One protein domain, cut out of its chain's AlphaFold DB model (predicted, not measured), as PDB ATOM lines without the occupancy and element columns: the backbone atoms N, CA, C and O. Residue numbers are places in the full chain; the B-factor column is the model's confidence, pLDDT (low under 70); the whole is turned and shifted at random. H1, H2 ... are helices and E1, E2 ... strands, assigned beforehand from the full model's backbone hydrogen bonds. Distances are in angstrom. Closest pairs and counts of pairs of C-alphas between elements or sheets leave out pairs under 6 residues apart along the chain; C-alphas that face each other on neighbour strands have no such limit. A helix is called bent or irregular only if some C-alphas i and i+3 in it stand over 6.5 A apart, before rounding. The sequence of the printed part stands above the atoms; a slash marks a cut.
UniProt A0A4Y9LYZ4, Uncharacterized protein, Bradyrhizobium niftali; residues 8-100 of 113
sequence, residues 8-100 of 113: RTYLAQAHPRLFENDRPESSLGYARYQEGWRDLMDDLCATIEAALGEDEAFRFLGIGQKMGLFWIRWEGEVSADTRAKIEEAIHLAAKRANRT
ATOM      1  N   ARG A   8     -40.713 -29.451 -43.441       67.94
ATOM      2  CA  ARG A   8     -40.542 -28.305 -44.345       67.94
ATOM      3  C   ARG A   8     -41.644 -28.204 -45.407       67.94
ATOM      4  O   ARG A   8     -42.147 -27.125 -45.680       67.94
ATOM      5  N   THR A   9     -42.029 -29.332 -45.998       69.31
ATOM      6  CA  THR A   9     -43.132 -29.433 -46.961       69.31
ATOM      7  C   THR A   9     -44.477 -29.205 -46.278       69.31
ATOM      8  O   THR A   9     -45.387 -28.676 -46.907       69.31
ATOM      9  N   TYR A  10     -44.613 -29.580 -45.001       72.81
ATOM     10  CA  TYR A  10     -45.797 -29.247 -44.209       72.81
ATOM     11  C   TYR A  10     -45.881 -27.738 -43.941       72.81
ATOM     12  O   TYR A  10     -46.911 -27.147 -44.223       72.81
ATOM     13  N   LEU A  11     -44.788 -27.097 -43.512       72.81
ATOM     14  CA  LEU A  11     -44.727 -25.639 -43.308       72.81
ATOM     15  C   LEU A  11     -45.062 -24.843 -44.568       72.81
ATOM     16  O   LEU A  11     -45.853 -23.908 -44.518       72.81
ATOM     17  N   ALA A  12     -44.494 -25.238 -45.708       71.31
ATOM     18  CA  ALA A  12     -44.772 -24.574 -46.976       71.31
ATOM     19  C   ALA A  12     -46.243 -24.707 -47.404       71.31
ATOM     20  O   ALA A  12     -46.785 -23.799 -48.024       71.31
ATOM     21  N   GLN A  13     -46.893 -25.825 -47.059       72.44
ATOM     22  CA  GLN A  13     -48.329 -26.018 -47.283       72.44
ATOM     23  C   GLN A  13     -49.198 -25.278 -46.264       72.44
ATOM     24  O   GLN A  13     -50.290 -24.849 -46.621       72.44
ATOM     25  N   ALA A  14     -48.743 -25.155 -45.016       76.56
ATOM     26  CA  ALA A  14     -49.460 -24.452 -43.957       76.56
ATOM     27  C   ALA A  14     -49.466 -22.934 -44.186       76.56
ATOM     28  O   ALA A  14     -50.477 -22.291 -43.926       76.56
ATOM     29  N   HIS A  15     -48.377 -22.392 -44.744       74.00
ATOM     30  CA  HIS A  15     -48.187 -20.954 -44.953       74.00
ATOM     31  C   HIS A  15     -47.903 -20.610 -46.425       74.00
ATOM     32  O   HIS A  15     -46.845 -20.064 -46.757       74.00
ATOM     33  N   PRO A  16     -48.820 -20.930 -47.358       73.75
ATOM     34  CA  PRO A  16     -48.569 -20.797 -48.794       73.75
ATOM     35  C   PRO A  16     -48.309 -19.346 -49.225       73.75
ATOM     36  O   PRO A  16     -47.632 -19.123 -50.226       73.75
ATOM     37  N   ARG A  17     -48.800 -18.365 -48.454       73.38
ATOM     38  CA  ARG A  17     -48.566 -16.932 -48.684       73.38
ATOM     39  C   ARG A  17     -47.103 -16.525 -48.501       73.38
ATOM     40  O   ARG A  17     -46.657 -15.600 -49.163       73.38
ATOM     41  N   LEU A  18     -46.352 -17.217 -47.642       72.19
ATOM     42  CA  LEU A  18     -44.959 -16.873 -47.326       72.19
ATOM     43  C   LEU A  18     -43.942 -17.564 -48.251       72.19
ATOM     44  O   LEU A  18     -42.800 -17.109 -48.378       72.19
ATOM     45  N   PHE A  19     -44.344 -18.681 -48.870       68.12
ATOM     46  CA  PHE A  19     -43.486 -19.595 -49.641       68.12
ATOM     47  C   PHE A  19     -43.845 -19.639 -51.135       68.12
ATOM     48  O   PHE A  19     -43.701 -20.672 -51.786       68.12
ATOM     49  N   GLU A  20     -44.329 -18.524 -51.679       58.47
ATOM     50  CA  GLU A  20     -44.843 -18.406 -53.047       58.47
ATOM     51  C   GLU A  20     -43.888 -19.013 -54.106       58.47
ATOM     52  O   GLU A  20     -42.809 -18.490 -54.369       58.47
ATOM     53  N   ASN A  21     -44.303 -20.137 -54.712       51.03
ATOM     54  CA  ASN A  21     -43.676 -20.879 -55.827       51.03
ATOM     55  C   ASN A  21     -42.244 -21.416 -55.672       51.03
ATOM     56  O   ASN A  21     -41.781 -22.142 -56.558       51.03
ATOM     57  N   ASP A  22     -41.540 -21.132 -54.584       49.28
ATOM     58  CA  ASP A  22     -40.212 -21.697 -54.395       49.28
ATOM     59  C   ASP A  22     -40.333 -23.144 -53.923       49.28
ATOM     60  O   ASP A  22     -41.145 -23.476 -53.052       49.28
ATOM     61  N   ARG A  23     -39.517 -24.047 -54.480       53.19
ATOM     62  CA  ARG A  23     -39.412 -25.369 -53.868       53.19
ATOM     63  C   ARG A  23     -38.921 -25.114 -52.438       53.19
ATOM     64  O   ARG A  23     -37.860 -24.513 -52.282       53.19
ATOM     65  N   PRO A  24     -39.631 -25.545 -51.383       53.34
ATOM     66  CA  PRO A  24     -39.261 -25.194 -50.010       53.34
ATOM     67  C   PRO A  24     -37.841 -25.657 -49.649       53.34
ATOM     68  O   PRO A  24     -37.173 -25.050 -48.823       53.34
ATOM     69  N   GLU A  25     -37.352 -26.697 -50.324       53.38
ATOM     70  CA  GLU A  25     -35.957 -27.165 -50.336       53.38
ATOM     71  C   GLU A  25     -34.915 -26.104 -50.757       53.38
ATOM     72  O   GLU A  25     -33.799 -26.124 -50.231       53.38
ATOM     73  N   SER A  26     -35.267 -25.177 -51.652       52.41
ATOM     74  CA  SER A  26     -34.407 -24.110 -52.178       52.41
ATOM     75  C   SER A  26     -34.476 -22.830 -51.340       52.41
ATOM     76  O   SER A  26     -33.426 -22.300 -50.976       52.41
ATOM     77  N   SER A  27     -35.676 -22.375 -50.959       52.75
ATOM     78  CA  SER A  27     -35.845 -21.119 -50.204       52.75
ATOM     79  C   SER A  27     -35.571 -21.251 -48.695       52.75
ATOM     80  O   SER A  27     -34.993 -20.354 -48.081       52.75
ATOM     81  N   LEU A  28     -35.825 -22.416 -48.079       56.66
ATOM     82  CA  LEU A  28     -35.412 -22.677 -46.685       56.66
ATOM     83  C   LEU A  28     -33.903 -22.946 -46.547       56.66
ATOM     84  O   LEU A  28     -33.445 -23.361 -45.482       56.66
ATOM     85  N   GLY A  29     -33.133 -22.738 -47.621       47.69
ATOM     86  CA  GLY A  29     -31.678 -22.751 -47.604       47.69
ATOM     87  C   GLY A  29     -31.101 -24.016 -46.991       47.69
ATOM     88  O   GLY A  29     -30.316 -23.905 -46.063       47.69
ATOM     89  N   TYR A  30     -31.514 -25.209 -47.446       44.12
ATOM     90  CA  TYR A  30     -30.986 -26.520 -47.012       44.12
ATOM     91  C   TYR A  30     -30.608 -26.598 -45.522       44.12
ATOM     92  O   TYR A  30     -29.590 -27.163 -45.112       44.12
ATOM     93  N   ALA A  31     -31.447 -25.986 -44.705       47.94
ATOM     94  CA  ALA A  31     -31.378 -25.979 -43.274       47.94
ATOM     95  C   ALA A  31     -31.405 -27.436 -42.801       47.94
ATOM     96  O   ALA A  31     -32.480 -28.031 -42.757       47.94
ATOM     97  N   ARG A  32     -30.259 -28.042 -42.448       52.56
ATOM     98  CA  ARG A  32     -30.154 -29.408 -41.874       52.56
ATOM     99  C   ARG A  32     -30.808 -29.522 -40.483       52.56
ATOM    100  O   ARG A  32     -30.430 -30.374 -39.685       52.56
ATOM    101  N   TYR A  33     -31.753 -28.647 -40.168       58.84
ATOM    102  CA  TYR A  33     -32.397 -28.586 -38.876       58.84
ATOM    103  C   TYR A  33     -33.334 -29.786 -38.702       58.84
ATOM    104  O   TYR A  33     -34.054 -30.197 -39.623       58.84
ATOM    105  N   GLN A  34     -33.208 -30.400 -37.530       61.31
ATOM    106  CA  GLN A  34     -33.989 -31.543 -37.074       61.31
ATOM    107  C   GLN A  34     -35.388 -31.081 -36.635       61.31
ATOM    108  O   GLN A  34     -35.683 -29.887 -36.633       61.31
ATOM    109  N   GLU A  35     -36.247 -32.030 -36.266       64.31
ATOM    110  CA  GLU A  35     -37.655 -31.805 -35.902       64.31
ATOM    111  C   GLU A  35     -37.870 -30.682 -34.874       64.31
ATOM    112  O   GLU A  35     -38.837 -29.942 -34.982       64.31
ATOM    113  N   GLY A  36     -36.914 -30.458 -33.969       64.19
ATOM    114  CA  GLY A  36     -36.959 -29.395 -32.959       64.19
ATOM    115  C   GLY A  36     -37.062 -27.956 -33.460       64.19
ATOM    116  O   GLY A  36     -37.345 -27.051 -32.688       64.19
ATOM    117  N   TRP A  37     -36.791 -27.726 -34.741       72.25
ATOM    118  CA  TRP A  37     -36.941 -26.409 -35.354       72.25
ATOM    119  C   TRP A  37     -38.311 -26.215 -35.995       72.25
ATOM    120  O   TRP A  37     -38.640 -25.094 -36.366       72.25
ATOM    121  N   ARG A  38     -39.107 -27.282 -36.122       75.00
ATOM    122  CA  ARG A  38     -40.442 -27.229 -36.715       75.00
ATOM    123  C   ARG A  38     -41.335 -26.266 -35.947       75.00
ATOM    124  O   ARG A  38     -41.847 -25.346 -36.565       75.00
ATOM    125  N   ASP A  39     -41.472 -26.448 -34.636       75.19
ATOM    126  CA  ASP A  39     -42.360 -25.617 -33.813       75.19
ATOM    127  C   ASP A  39     -41.913 -24.153 -33.784       75.19
ATOM    128  O   ASP A  39     -42.737 -23.250 -33.852       75.19
ATOM    129  N   LEU A  40     -40.600 -23.905 -33.755       78.38
ATOM    130  CA  LEU A  40     -40.048 -22.551 -33.829       78.38
ATOM    131  C   LEU A  40     -40.369 -21.877 -35.166       78.38
ATOM    132  O   LEU A  40     -40.690 -20.692 -35.207       78.38
ATOM    133  N   MET A  41     -40.251 -22.627 -36.259       78.06
ATOM    134  CA  MET A  41     -40.542 -22.137 -37.600       78.06
ATOM    135  C   MET A  41     -42.040 -21.917 -37.823       78.06
ATOM    136  O   MET A  41     -42.400 -20.944 -38.478       78.06
ATOM    137  N   ASP A  42     -42.887 -22.790 -37.286       81.75
ATOM    138  CA  ASP A  42     -44.350 -22.702 -37.361       81.75
ATOM    139  C   ASP A  42     -44.861 -21.473 -36.596       81.75
ATOM    140  O   ASP A  42     -45.526 -20.619 -37.177       81.75
ATOM    141  N   ASP A  43     -44.408 -21.296 -35.352       83.25
ATOM    142  CA  ASP A  43     -44.727 -20.136 -34.508       83.25
ATOM    143  C   ASP A  43     -44.297 -18.809 -35.153       83.25
ATOM    144  O   ASP A  43     -45.050 -17.830 -35.184       83.25
ATOM    145  N   LEU A  44     -43.106 -18.789 -35.757       84.00
ATOM    146  CA  LEU A  44     -42.619 -17.634 -36.499       84.00
ATOM    147  C   LEU A  44     -43.481 -17.342 -37.736       84.00
ATOM    148  O   LEU A  44     -43.833 -16.185 -37.962       84.00
ATOM    149  N   CYS A  45     -43.797 -18.357 -38.548       83.69
ATOM    150  CA  CYS A  45     -44.616 -18.173 -39.748       83.69
ATOM    151  C   CYS A  45     -46.015 -17.668 -39.381       83.69
ATOM    152  O   CYS A  45     -46.484 -16.704 -39.983       83.69
ATOM    153  N   ALA A  46     -46.631 -18.243 -38.346       85.31
ATOM    154  CA  ALA A  46     -47.922 -17.806 -37.829       85.31
ATOM    155  C   ALA A  46     -47.883 -16.355 -37.323       85.31
ATOM    156  O   ALA A  46     -48.791 -15.576 -37.607       85.31
ATOM    157  N   THR A  47     -46.816 -15.963 -36.621       86.25
ATOM    158  CA  THR A  47     -46.648 -14.585 -36.135       86.25
ATOM    159  C   THR A  47     -46.492 -13.593 -37.289       86.25
ATOM    160  O   THR A  47     -47.083 -12.514 -37.256       86.25
ATOM    161  N   ILE A  48     -45.726 -13.950 -38.326       85.12
ATOM    162  CA  ILE A  48     -45.551 -13.114 -39.520       85.12
ATOM    163  C   ILE A  48     -46.872 -12.994 -40.288       85.12
ATOM    164  O   ILE A  48     -47.259 -11.885 -40.633       85.12
ATOM    165  N   GLU A  49     -47.600 -14.091 -40.505       84.25
ATOM    166  CA  GLU A  49     -48.915 -14.043 -41.160       84.25
ATOM    167  C   GLU A  49     -49.937 -13.217 -40.383       84.25
ATOM    168  O   GLU A  49     -50.704 -12.482 -40.994       84.25
ATOM    169  N   ALA A  50     -49.930 -13.289 -39.051       86.69
ATOM    170  CA  ALA A  50     -50.800 -12.465 -38.217       86.69
ATOM    171  C   ALA A  50     -50.417 -10.975 -38.240       86.69
ATOM    172  O   ALA A  50     -51.264 -10.119 -37.984       86.69
ATOM    173  N   ALA A  51     -49.148 -10.661 -38.511       86.12
ATOM    174  CA  ALA A  51     -48.672  -9.289 -38.643       86.12
ATOM    175  C   ALA A  51     -48.956  -8.690 -40.029       86.12
ATOM    176  O   ALA A  51     -49.067  -7.472 -40.128       86.12
ATOM    177  N   LEU A  52     -49.064  -9.521 -41.071       85.25
ATOM    178  CA  LEU A  52     -49.304  -9.079 -42.442       85.25
ATOM    179  C   LEU A  52     -50.759  -8.647 -42.655       85.25
ATOM    180  O   LEU A  52     -51.702  -9.393 -42.393       85.25
ATOM    181  N   GLY A  53     -50.932  -7.439 -43.187       82.56
ATOM    182  CA  GLY A  53     -52.203  -6.955 -43.714       82.56
ATOM    183  C   GLY A  53     -52.618  -7.650 -45.016       82.56
ATOM    184  O   GLY A  53     -51.829  -8.335 -45.664       82.56
ATOM    185  N   GLU A  54     -53.875  -7.458 -45.427       78.62
ATOM    186  CA  GLU A  54     -54.445  -8.104 -46.624       78.62
ATOM    187  C   GLU A  54     -53.747  -7.717 -47.942       78.62
ATOM    188  O   GLU A  54     -53.687  -8.548 -48.849       78.62
ATOM    189  N   ASP A  55     -53.179  -6.510 -48.020       82.94
ATOM    190  CA  ASP A  55     -52.438  -5.984 -49.179       82.94
ATOM    191  C   ASP A  55     -50.908  -6.023 -48.992       82.94
ATOM    192  O   ASP A  55     -50.163  -5.502 -49.819       82.94
ATOM    193  N   GLU A  56     -50.415  -6.616 -47.901       83.81
ATOM    194  CA  GLU A  56     -48.982  -6.666 -47.612       83.81
ATOM    195  C   GLU A  56     -48.360  -7.961 -48.137       83.81
ATOM    196  O   GLU A  56     -48.861  -9.066 -47.920       83.81
ATOM    197  N   ALA A  57     -47.231  -7.823 -48.831       81.94
ATOM    198  CA  ALA A  57     -46.524  -8.947 -49.425       81.94
ATOM    199  C   ALA A  57     -45.288  -9.294 -48.602       81.94
ATOM    200  O   ALA A  57     -44.483  -8.425 -48.271       81.94
ATOM    201  N   PHE A  58     -45.092 -10.582 -48.341       84.25
ATOM    202  CA  PHE A  58     -43.906 -11.103 -47.680       84.25
ATOM    203  C   PHE A  58     -43.431 -12.365 -48.380       84.25
ATOM    204  O   PHE A  58     -44.211 -13.274 -48.649       84.25
ATOM    205  N   ARG A  59     -42.127 -12.447 -48.620       79.88
ATOM    206  CA  ARG A  59     -41.480 -13.596 -49.237       79.88
ATOM    207  C   ARG A  59     -40.209 -13.955 -48.486       79.88
ATOM    208  O   ARG A  59     -39.307 -13.131 -48.313       79.88
ATOM    209  N   PHE A  60     -40.095 -15.223 -48.105       77.25
ATOM    210  CA  PHE A  60     -38.835 -15.762 -47.606       77.25
ATOM    211  C   PHE A  60     -37.811 -15.892 -48.740       77.25
ATOM    212  O   PHE A  60     -38.086 -16.482 -49.782       77.25
ATOM    213  N   LEU A  61     -36.608 -15.362 -48.510       74.00
ATOM    214  CA  LEU A  61     -35.460 -15.485 -49.416       74.00
ATOM    215  C   LEU A  61     -34.419 -16.490 -48.931       74.00
ATOM    216  O   LEU A  61     -33.584 -16.951 -49.709       74.00
ATOM    217  N   GLY A  62     -34.376 -16.749 -47.630       70.38
ATOM    218  CA  GLY A  62     -33.374 -17.627 -47.059       70.38
ATOM    219  C   GLY A  62     -33.474 -17.688 -45.555       70.38
ATOM    220  O   GLY A  62     -33.655 -16.670 -44.893       70.38
ATOM    221  N   ILE A  63     -33.300 -18.879 -45.005       73.56
ATOM    222  CA  ILE A  63     -33.229 -19.087 -43.563       73.56
ATOM    223  C   ILE A  63     -31.973 -19.881 -43.279       73.56
ATOM    224  O   ILE A  63     -31.661 -20.851 -43.969       73.56
ATOM    225  N   GLY A  64     -31.228 -19.479 -42.262       70.31
ATOM    226  CA  GLY A  64     -30.015 -20.182 -41.919       70.31
ATOM    227  C   GLY A  64     -29.495 -19.853 -40.535       70.31
ATOM    228  O   GLY A  64     -30.108 -19.147 -39.738       70.31
ATOM    229  N   GLN A  65     -28.309 -20.381 -40.264       69.12
ATOM    230  CA  GLN A  65     -27.540 -20.073 -39.077       69.12
ATOM    231  C   GLN A  65     -26.140 -19.674 -39.530       69.12
ATOM    232  O   GLN A  65     -25.502 -20.382 -40.310       69.12
ATOM    233  N   LYS A  66     -25.662 -18.518 -39.078       65.75
ATOM    234  CA  LYS A  66     -24.320 -18.022 -39.376       65.75
ATOM    235  C   LYS A  66     -23.624 -17.766 -38.049       65.75
ATOM    236  O   LYS A  66     -24.104 -16.976 -37.250       65.75
ATOM    237  N   MET A  67     -22.510 -18.459 -37.804       63.88
ATOM    238  CA  MET A  67     -21.751 -18.362 -36.543       63.88
ATOM    239  C   MET A  67     -22.604 -18.631 -35.284       63.88
ATOM    240  O   MET A  67     -22.471 -17.941 -34.282       63.88
ATOM    241  N   GLY A  68     -23.525 -19.599 -35.342       64.25
ATOM    242  CA  GLY A  68     -24.435 -19.909 -34.229       64.25
ATOM    243  C   GLY A  68     -25.656 -18.987 -34.122       64.25
ATOM    244  O   GLY A  68     -26.611 -19.324 -33.429       64.25
ATOM    245  N   LEU A  69     -25.691 -17.880 -34.867       67.62
ATOM    246  CA  LEU A  69     -26.811 -16.944 -34.870       67.62
ATOM    247  C   LEU A  69     -27.816 -17.303 -35.961       67.62
ATOM    248  O   LEU A  69     -27.451 -17.458 -37.130       67.62
ATOM    249  N   PHE A  70     -29.078 -17.433 -35.563       76.19
ATOM    250  CA  PHE A  70     -30.192 -17.598 -36.484       76.19
ATOM    251  C   PHE A  70     -30.348 -16.343 -37.345       76.19
ATOM    252  O   PHE A  70     -30.342 -15.228 -36.822       76.19
ATOM    253  N   TRP A  71     -30.462 -16.523 -38.658       74.62
ATOM    254  CA  TRP A  71     -30.706 -15.436 -39.596       74.62
ATOM    255  C   TRP A  71     -31.817 -15.810 -40.562       74.62
ATOM    256  O   TRP A  71     -31.905 -16.938 -41.051       74.62
ATOM    257  N   ILE A  72     -32.642 -14.815 -40.856       78.12
ATOM    258  CA  ILE A  72     -33.695 -14.885 -41.855       78.12
ATOM    259  C   ILE A  72     -33.473 -13.732 -42.810       78.12
ATOM    260  O   ILE A  72     -33.278 -12.590 -42.401       78.12
ATOM    261  N   ARG A  73     -33.523 -14.044 -44.096       80.06
ATOM    262  CA  ARG A  73     -33.615 -13.077 -45.169       80.06
ATOM    263  C   ARG A  73     -35.000 -13.190 -45.776       80.06
ATOM    264  O   ARG A  73     -35.446 -14.277 -46.138       80.06
ATOM    265  N   TRP A  74     -35.649 -12.048 -45.897       85.19
ATOM    266  CA  TRP A  74     -36.963 -11.913 -46.492       85.19
ATOM    267  C   TRP A  74     -37.007 -10.633 -47.324       85.19
ATOM    268  O   TRP A  74     -36.180  -9.732 -47.142       85.19
ATOM    269  N   GLU A  75     -37.938 -10.587 -48.260       83.25
ATOM    270  CA  GLU A  75     -38.307  -9.401 -49.028       83.25
ATOM    271  C   GLU A  75     -39.824  -9.237 -48.978       83.25
ATOM    272  O   GLU A  75     -40.546 -10.198 -48.726       83.25
ATOM    273  N   GLY A  76     -40.319  -8.026 -49.186       83.75
ATOM    274  CA  GLY A  76     -41.747  -7.777 -49.099       83.75
ATOM    275  C   GLY A  76     -42.084  -6.301 -49.156       83.75
ATOM    276  O   GLY A  76     -41.289  -5.460 -48.726       83.75
ATOM    277  N   GLU A  77     -43.262  -6.002 -49.689       86.69
ATOM    278  CA  GLU A  77     -43.869  -4.681 -49.594       86.69
ATOM    279  C   GLU A  77     -44.786  -4.691 -48.372       86.69
ATOM    280  O   GLU A  77     -45.900  -5.209 -48.404       86.69
ATOM    281  N   VAL A  78     -44.251  -4.188 -47.260       88.12
ATOM    282  CA  VAL A  78     -44.942  -4.107 -45.972       88.12
ATOM    283  C   VAL A  78     -44.801  -2.696 -45.412       88.12
ATOM    284  O   VAL A  78     -43.806  -2.003 -45.660       88.12
ATOM    285  N   SER A  79     -45.777  -2.267 -44.626       89.06
ATOM    286  CA  SER A  79     -45.722  -1.020 -43.877       89.06
ATOM    287  C   SER A  79     -44.572  -1.024 -42.860       89.06
ATOM    288  O   SER A  79     -44.053  -2.069 -42.459       89.06
ATOM    289  N   ALA A  80     -44.162   0.163 -42.408       87.56
ATOM    290  CA  ALA A  80     -43.112   0.283 -41.394       87.56
ATOM    291  C   ALA A  80     -43.503  -0.378 -40.055       87.56
ATOM    292  O   ALA A  80     -42.638  -0.921 -39.371       87.56
ATOM    293  N   ASP A  81     -44.795  -0.364 -39.708       88.12
ATOM    294  CA  ASP A  81     -45.326  -1.011 -38.504       88.12
ATOM    295  C   ASP A  81     -45.252  -2.542 -38.614       88.12
ATOM    296  O   ASP A  81     -44.680  -3.205 -37.745       88.12
ATOM    297  N   THR A  82     -45.724  -3.101 -39.732       88.12
ATOM    298  CA  THR A  82     -45.619  -4.538 -40.012       88.12
ATOM    299  C   THR A  82     -44.164  -4.986 -40.077       88.12
ATOM    300  O   THR A  82     -43.806  -6.015 -39.503       88.12
ATOM    301  N   ARG A  83     -43.283  -4.190 -40.693       88.94
ATOM    302  CA  ARG A  83     -41.845  -4.475 -40.718       88.94
ATOM    303  C   ARG A  83     -41.259  -4.594 -39.315       88.94
ATOM    304  O   ARG A  83     -40.531  -5.547 -39.060       88.94
ATOM    305  N   ALA A  84     -41.594  -3.670 -38.414       88.25
ATOM    306  CA  ALA A  84     -41.114  -3.712 -37.035       88.25
ATOM    307  C   ALA A  84     -41.600  -4.974 -36.299       88.25
ATOM    308  O   ALA A  84     -40.810  -5.623 -35.615       88.25
ATOM    309  N   LYS A  85     -42.863  -5.373 -36.499       88.38
ATOM    310  CA  LYS A  85     -43.425  -6.617 -35.940       88.38
ATOM    311  C   LYS A  85     -42.728  -7.865 -36.479       88.38
ATOM    312  O   LYS A  85     -42.411  -8.771 -35.713       88.38
ATOM    313  N   ILE A  86     -42.450  -7.904 -37.780       87.12
ATOM    314  CA  ILE A  86     -41.709  -9.000 -38.414       87.12
ATOM    315  C   ILE A  86     -40.288  -9.080 -37.849       87.12
ATOM    316  O   ILE A  86     -39.825 -10.163 -37.494       87.12
ATOM    317  N   GLU A  87     -39.582  -7.951 -37.744       86.44
ATOM    318  CA  GLU A  87     -38.231  -7.916 -37.177       86.44
ATOM    319  C   GLU A  87     -38.234  -8.367 -35.709       86.44
ATOM    320  O   GLU A  87     -37.390  -9.175 -35.317       86.44
ATOM    321  N   GLU A  88     -39.215  -7.939 -34.911       87.81
ATOM    322  CA  GLU A  88     -39.392  -8.401 -33.532       87.81
ATOM    323  C   GLU A  88     -39.656  -9.913 -33.450       87.81
ATOM    324  O   GLU A  88     -39.006 -10.606 -32.659       87.81
ATOM    325  N   ALA A  89     -40.529 -10.449 -34.309       87.50
ATOM    326  CA  ALA A  89     -40.798 -11.883 -34.395       87.50
ATOM    327  C   ALA A  89     -39.527 -12.677 -34.745       87.50
ATOM    328  O   ALA A  89     -39.210 -13.676 -34.095       87.50
ATOM    329  N   ILE A  90     -38.734 -12.192 -35.707       84.56
ATOM    330  CA  ILE A  90     -37.434 -12.779 -36.067       84.56
ATOM    331  C   ILE A  90     -36.468 -12.731 -34.878       84.56
ATOM    332  O   ILE A  90     -35.779 -13.715 -34.604       84.56
ATOM    333  N   HIS A  91     -36.415 -11.620 -34.143       84.31
ATOM    334  CA  HIS A  91     -35.581 -11.492 -32.948       84.31
ATOM    335  C   HIS A  91     -35.997 -12.461 -31.834       84.31
ATOM    336  O   HIS A  91     -35.128 -13.038 -31.167       84.31
ATOM    337  N   LEU A  92     -37.299 -12.659 -31.623       83.62
ATOM    338  CA  LEU A  92     -37.822 -13.610 -30.645       83.62
ATOM    339  C   LEU A  92     -37.484 -15.051 -31.045       83.62
ATOM    340  O   LEU A  92     -36.919 -15.796 -30.239       83.62
ATOM    341  N   ALA A  93     -37.718 -15.401 -32.311       82.50
ATOM    342  CA  ALA A  93     -37.342 -16.691 -32.872       82.50
ATOM    343  C   ALA A  93     -35.828 -16.928 -32.770       82.50
ATOM    344  O   ALA A  93     -35.402 -18.003 -32.364       82.50
ATOM    345  N   ALA A  94     -34.990 -15.917 -33.022       79.44
ATOM    346  CA  ALA A  94     -33.540 -16.030 -32.874       79.44
ATOM    347  C   ALA A  94     -33.110 -16.289 -31.421       79.44
ATOM    348  O   ALA A  94     -32.234 -17.122 -31.174       79.44
ATOM    349  N   LYS A  95     -33.737 -15.619 -30.443       81.44
ATOM    350  CA  LYS A  95     -33.487 -15.872 -29.013       81.44
ATOM    351  C   LYS A  95     -33.869 -17.298 -28.620       81.44
ATOM    352  O   LYS A  95     -33.113 -17.938 -27.887       81.44
ATOM    353  N   ARG A  96     -35.008 -17.792 -29.112       77.38
ATOM    354  CA  ARG A  96     -35.474 -19.163 -28.869       77.38
ATOM    355  C   ARG A  96     -34.572 -20.192 -29.546       77.38
ATOM    356  O   ARG A  96     -34.140 -21.146 -28.903       77.38
ATOM    357  N   ALA A  97     -34.177 -19.943 -30.792       73.19
ATOM    358  CA  ALA A  97     -33.265 -20.791 -31.555       73.19
ATOM    359  C   ALA A  97     -31.903 -20.921 -30.864       73.19
ATOM    360  O   ALA A  97     -31.347 -22.011 -30.808       73.19
ATOM    361  N   ASN A  98     -31.394 -19.843 -30.262       72.31
ATOM    362  CA  ASN A  98     -30.134 -19.875 -29.516       72.31
ATOM    363  C   ASN A  98     -30.205 -20.722 -28.228       72.31
ATOM    364  O   ASN A  98     -29.179 -21.142 -27.701       72.31
ATOM    365  N   ARG A  99     -31.414 -20.975 -27.714       72.88
ATOM    366  CA  ARG A  99     -31.664 -21.889 -26.588       72.88
ATOM    367  C   ARG A  99     -32.053 -23.290 -27.047       72.88
ATOM    368  O   ARG A  99     -32.077 -24.199 -26.228       72.88
ATOM    369  N   THR A 100     -32.360 -23.473 -28.325       67.31
ATOM    370  CA  THR A 100     -32.840 -24.738 -28.880       67.31
ATOM    371  C   THR A 100     -31.663 -25.519 -29.441       67.31
ATOM    372  O   THR A 100     -30.941 -25.046 -30.319       67.31
TER     373      THR A 100
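What this domain is: This is residues 8 to 100 of the 113 residues of an uncharacterized protein of Bradyrhizobium niftali (UniProt A0A4Y9LYZ4). Two long helices, H3 and H4, lie side by side and run opposite ways, and a hairpin of two strands, E1 and E2, stands alongside with E2 next to H4. The two short helices H1 and H2 cover the side away from H4, H1 next to H3 and H2 next to E1. Look in 93 printed residues for four named helices and two named strands, in the order H1 H2 H3 E1 E2 H4; the sheet, E1 - E2, is antiparallel, and the class is mixed, helices and strands. The whole is compact, with a radius of gyration of the C-alphas of 12.4 A, and spans 34 by 26 by 19 A.

Where its parts are: Find C-alpha 8 at (-40.542, -28.305, -44.345), where H1 begins; it runs through residues 8 to 14. Next come H2, residues 24 to 27, and H3, residues 35 to 51, which is 25.2 A long from first to last C-alpha. H3 is only just irregular: C-alphas 36 and 39 are 6.6 A apart. Find C-alpha 59 at (-41.480, -13.596, -49.237), where E1, residues 59 to 66, begins its 20.3 A; E2, residues 69 to 75, covers 19.7 A. H4, residues 80 to 99, is 29.0 A long and ends with C-alpha 99 at (-31.664, -21.889, -26.588).

How they stand to each other: Start at H1, which touches H2; their closest C-alphas, of Ala 12 and Pro 24, are 6.3 A apart. H1 only just touches H3, with 3 pairs of C-alphas within 8 A, made by residues 38 to 42 of H3 alone; the closest are Leu 11 and Asp 42, at 6.6 A. H1 and H3 run the same way at a shallow tilt of 30 degrees. The closest C-alphas of H2 and E1, Ser 27 and Gly 62, are 5.3 A apart. H3 touches H4, closest at the C-alphas of Ile 48 and Ile 86, 5.7 A; they run opposite ways at a shallow tilt of 15 degrees. E1 and E2 form an antiparallel hairpin, 162 degrees between their directions; look for N 64 and O 71 at 2.9 A and N 73 and O 62 at 2.7 A, within hydrogen-bond range. The closest C-alphas of E2 and H4, Phe 70 and Ala 94, are 5.2 A apart, while E1 and H4 are apart. In H1 and H4 every O i to N i+4 pair is within hydrogen-bond range, in H3 11 of 13 are, and H2 is too short for such a pair.

The domain as a whole: The two C-alphas farthest apart are those of Glu 54 and Met 67, 35.7 A. The printed part has no cut, and no link is long; E1 to E2 and E2 to H4 are tight links. The mean pLDDT of the printed part is 74.5; look for values under 70 at residues 8 to 9, 19 to 36, 65 to 69 and 100.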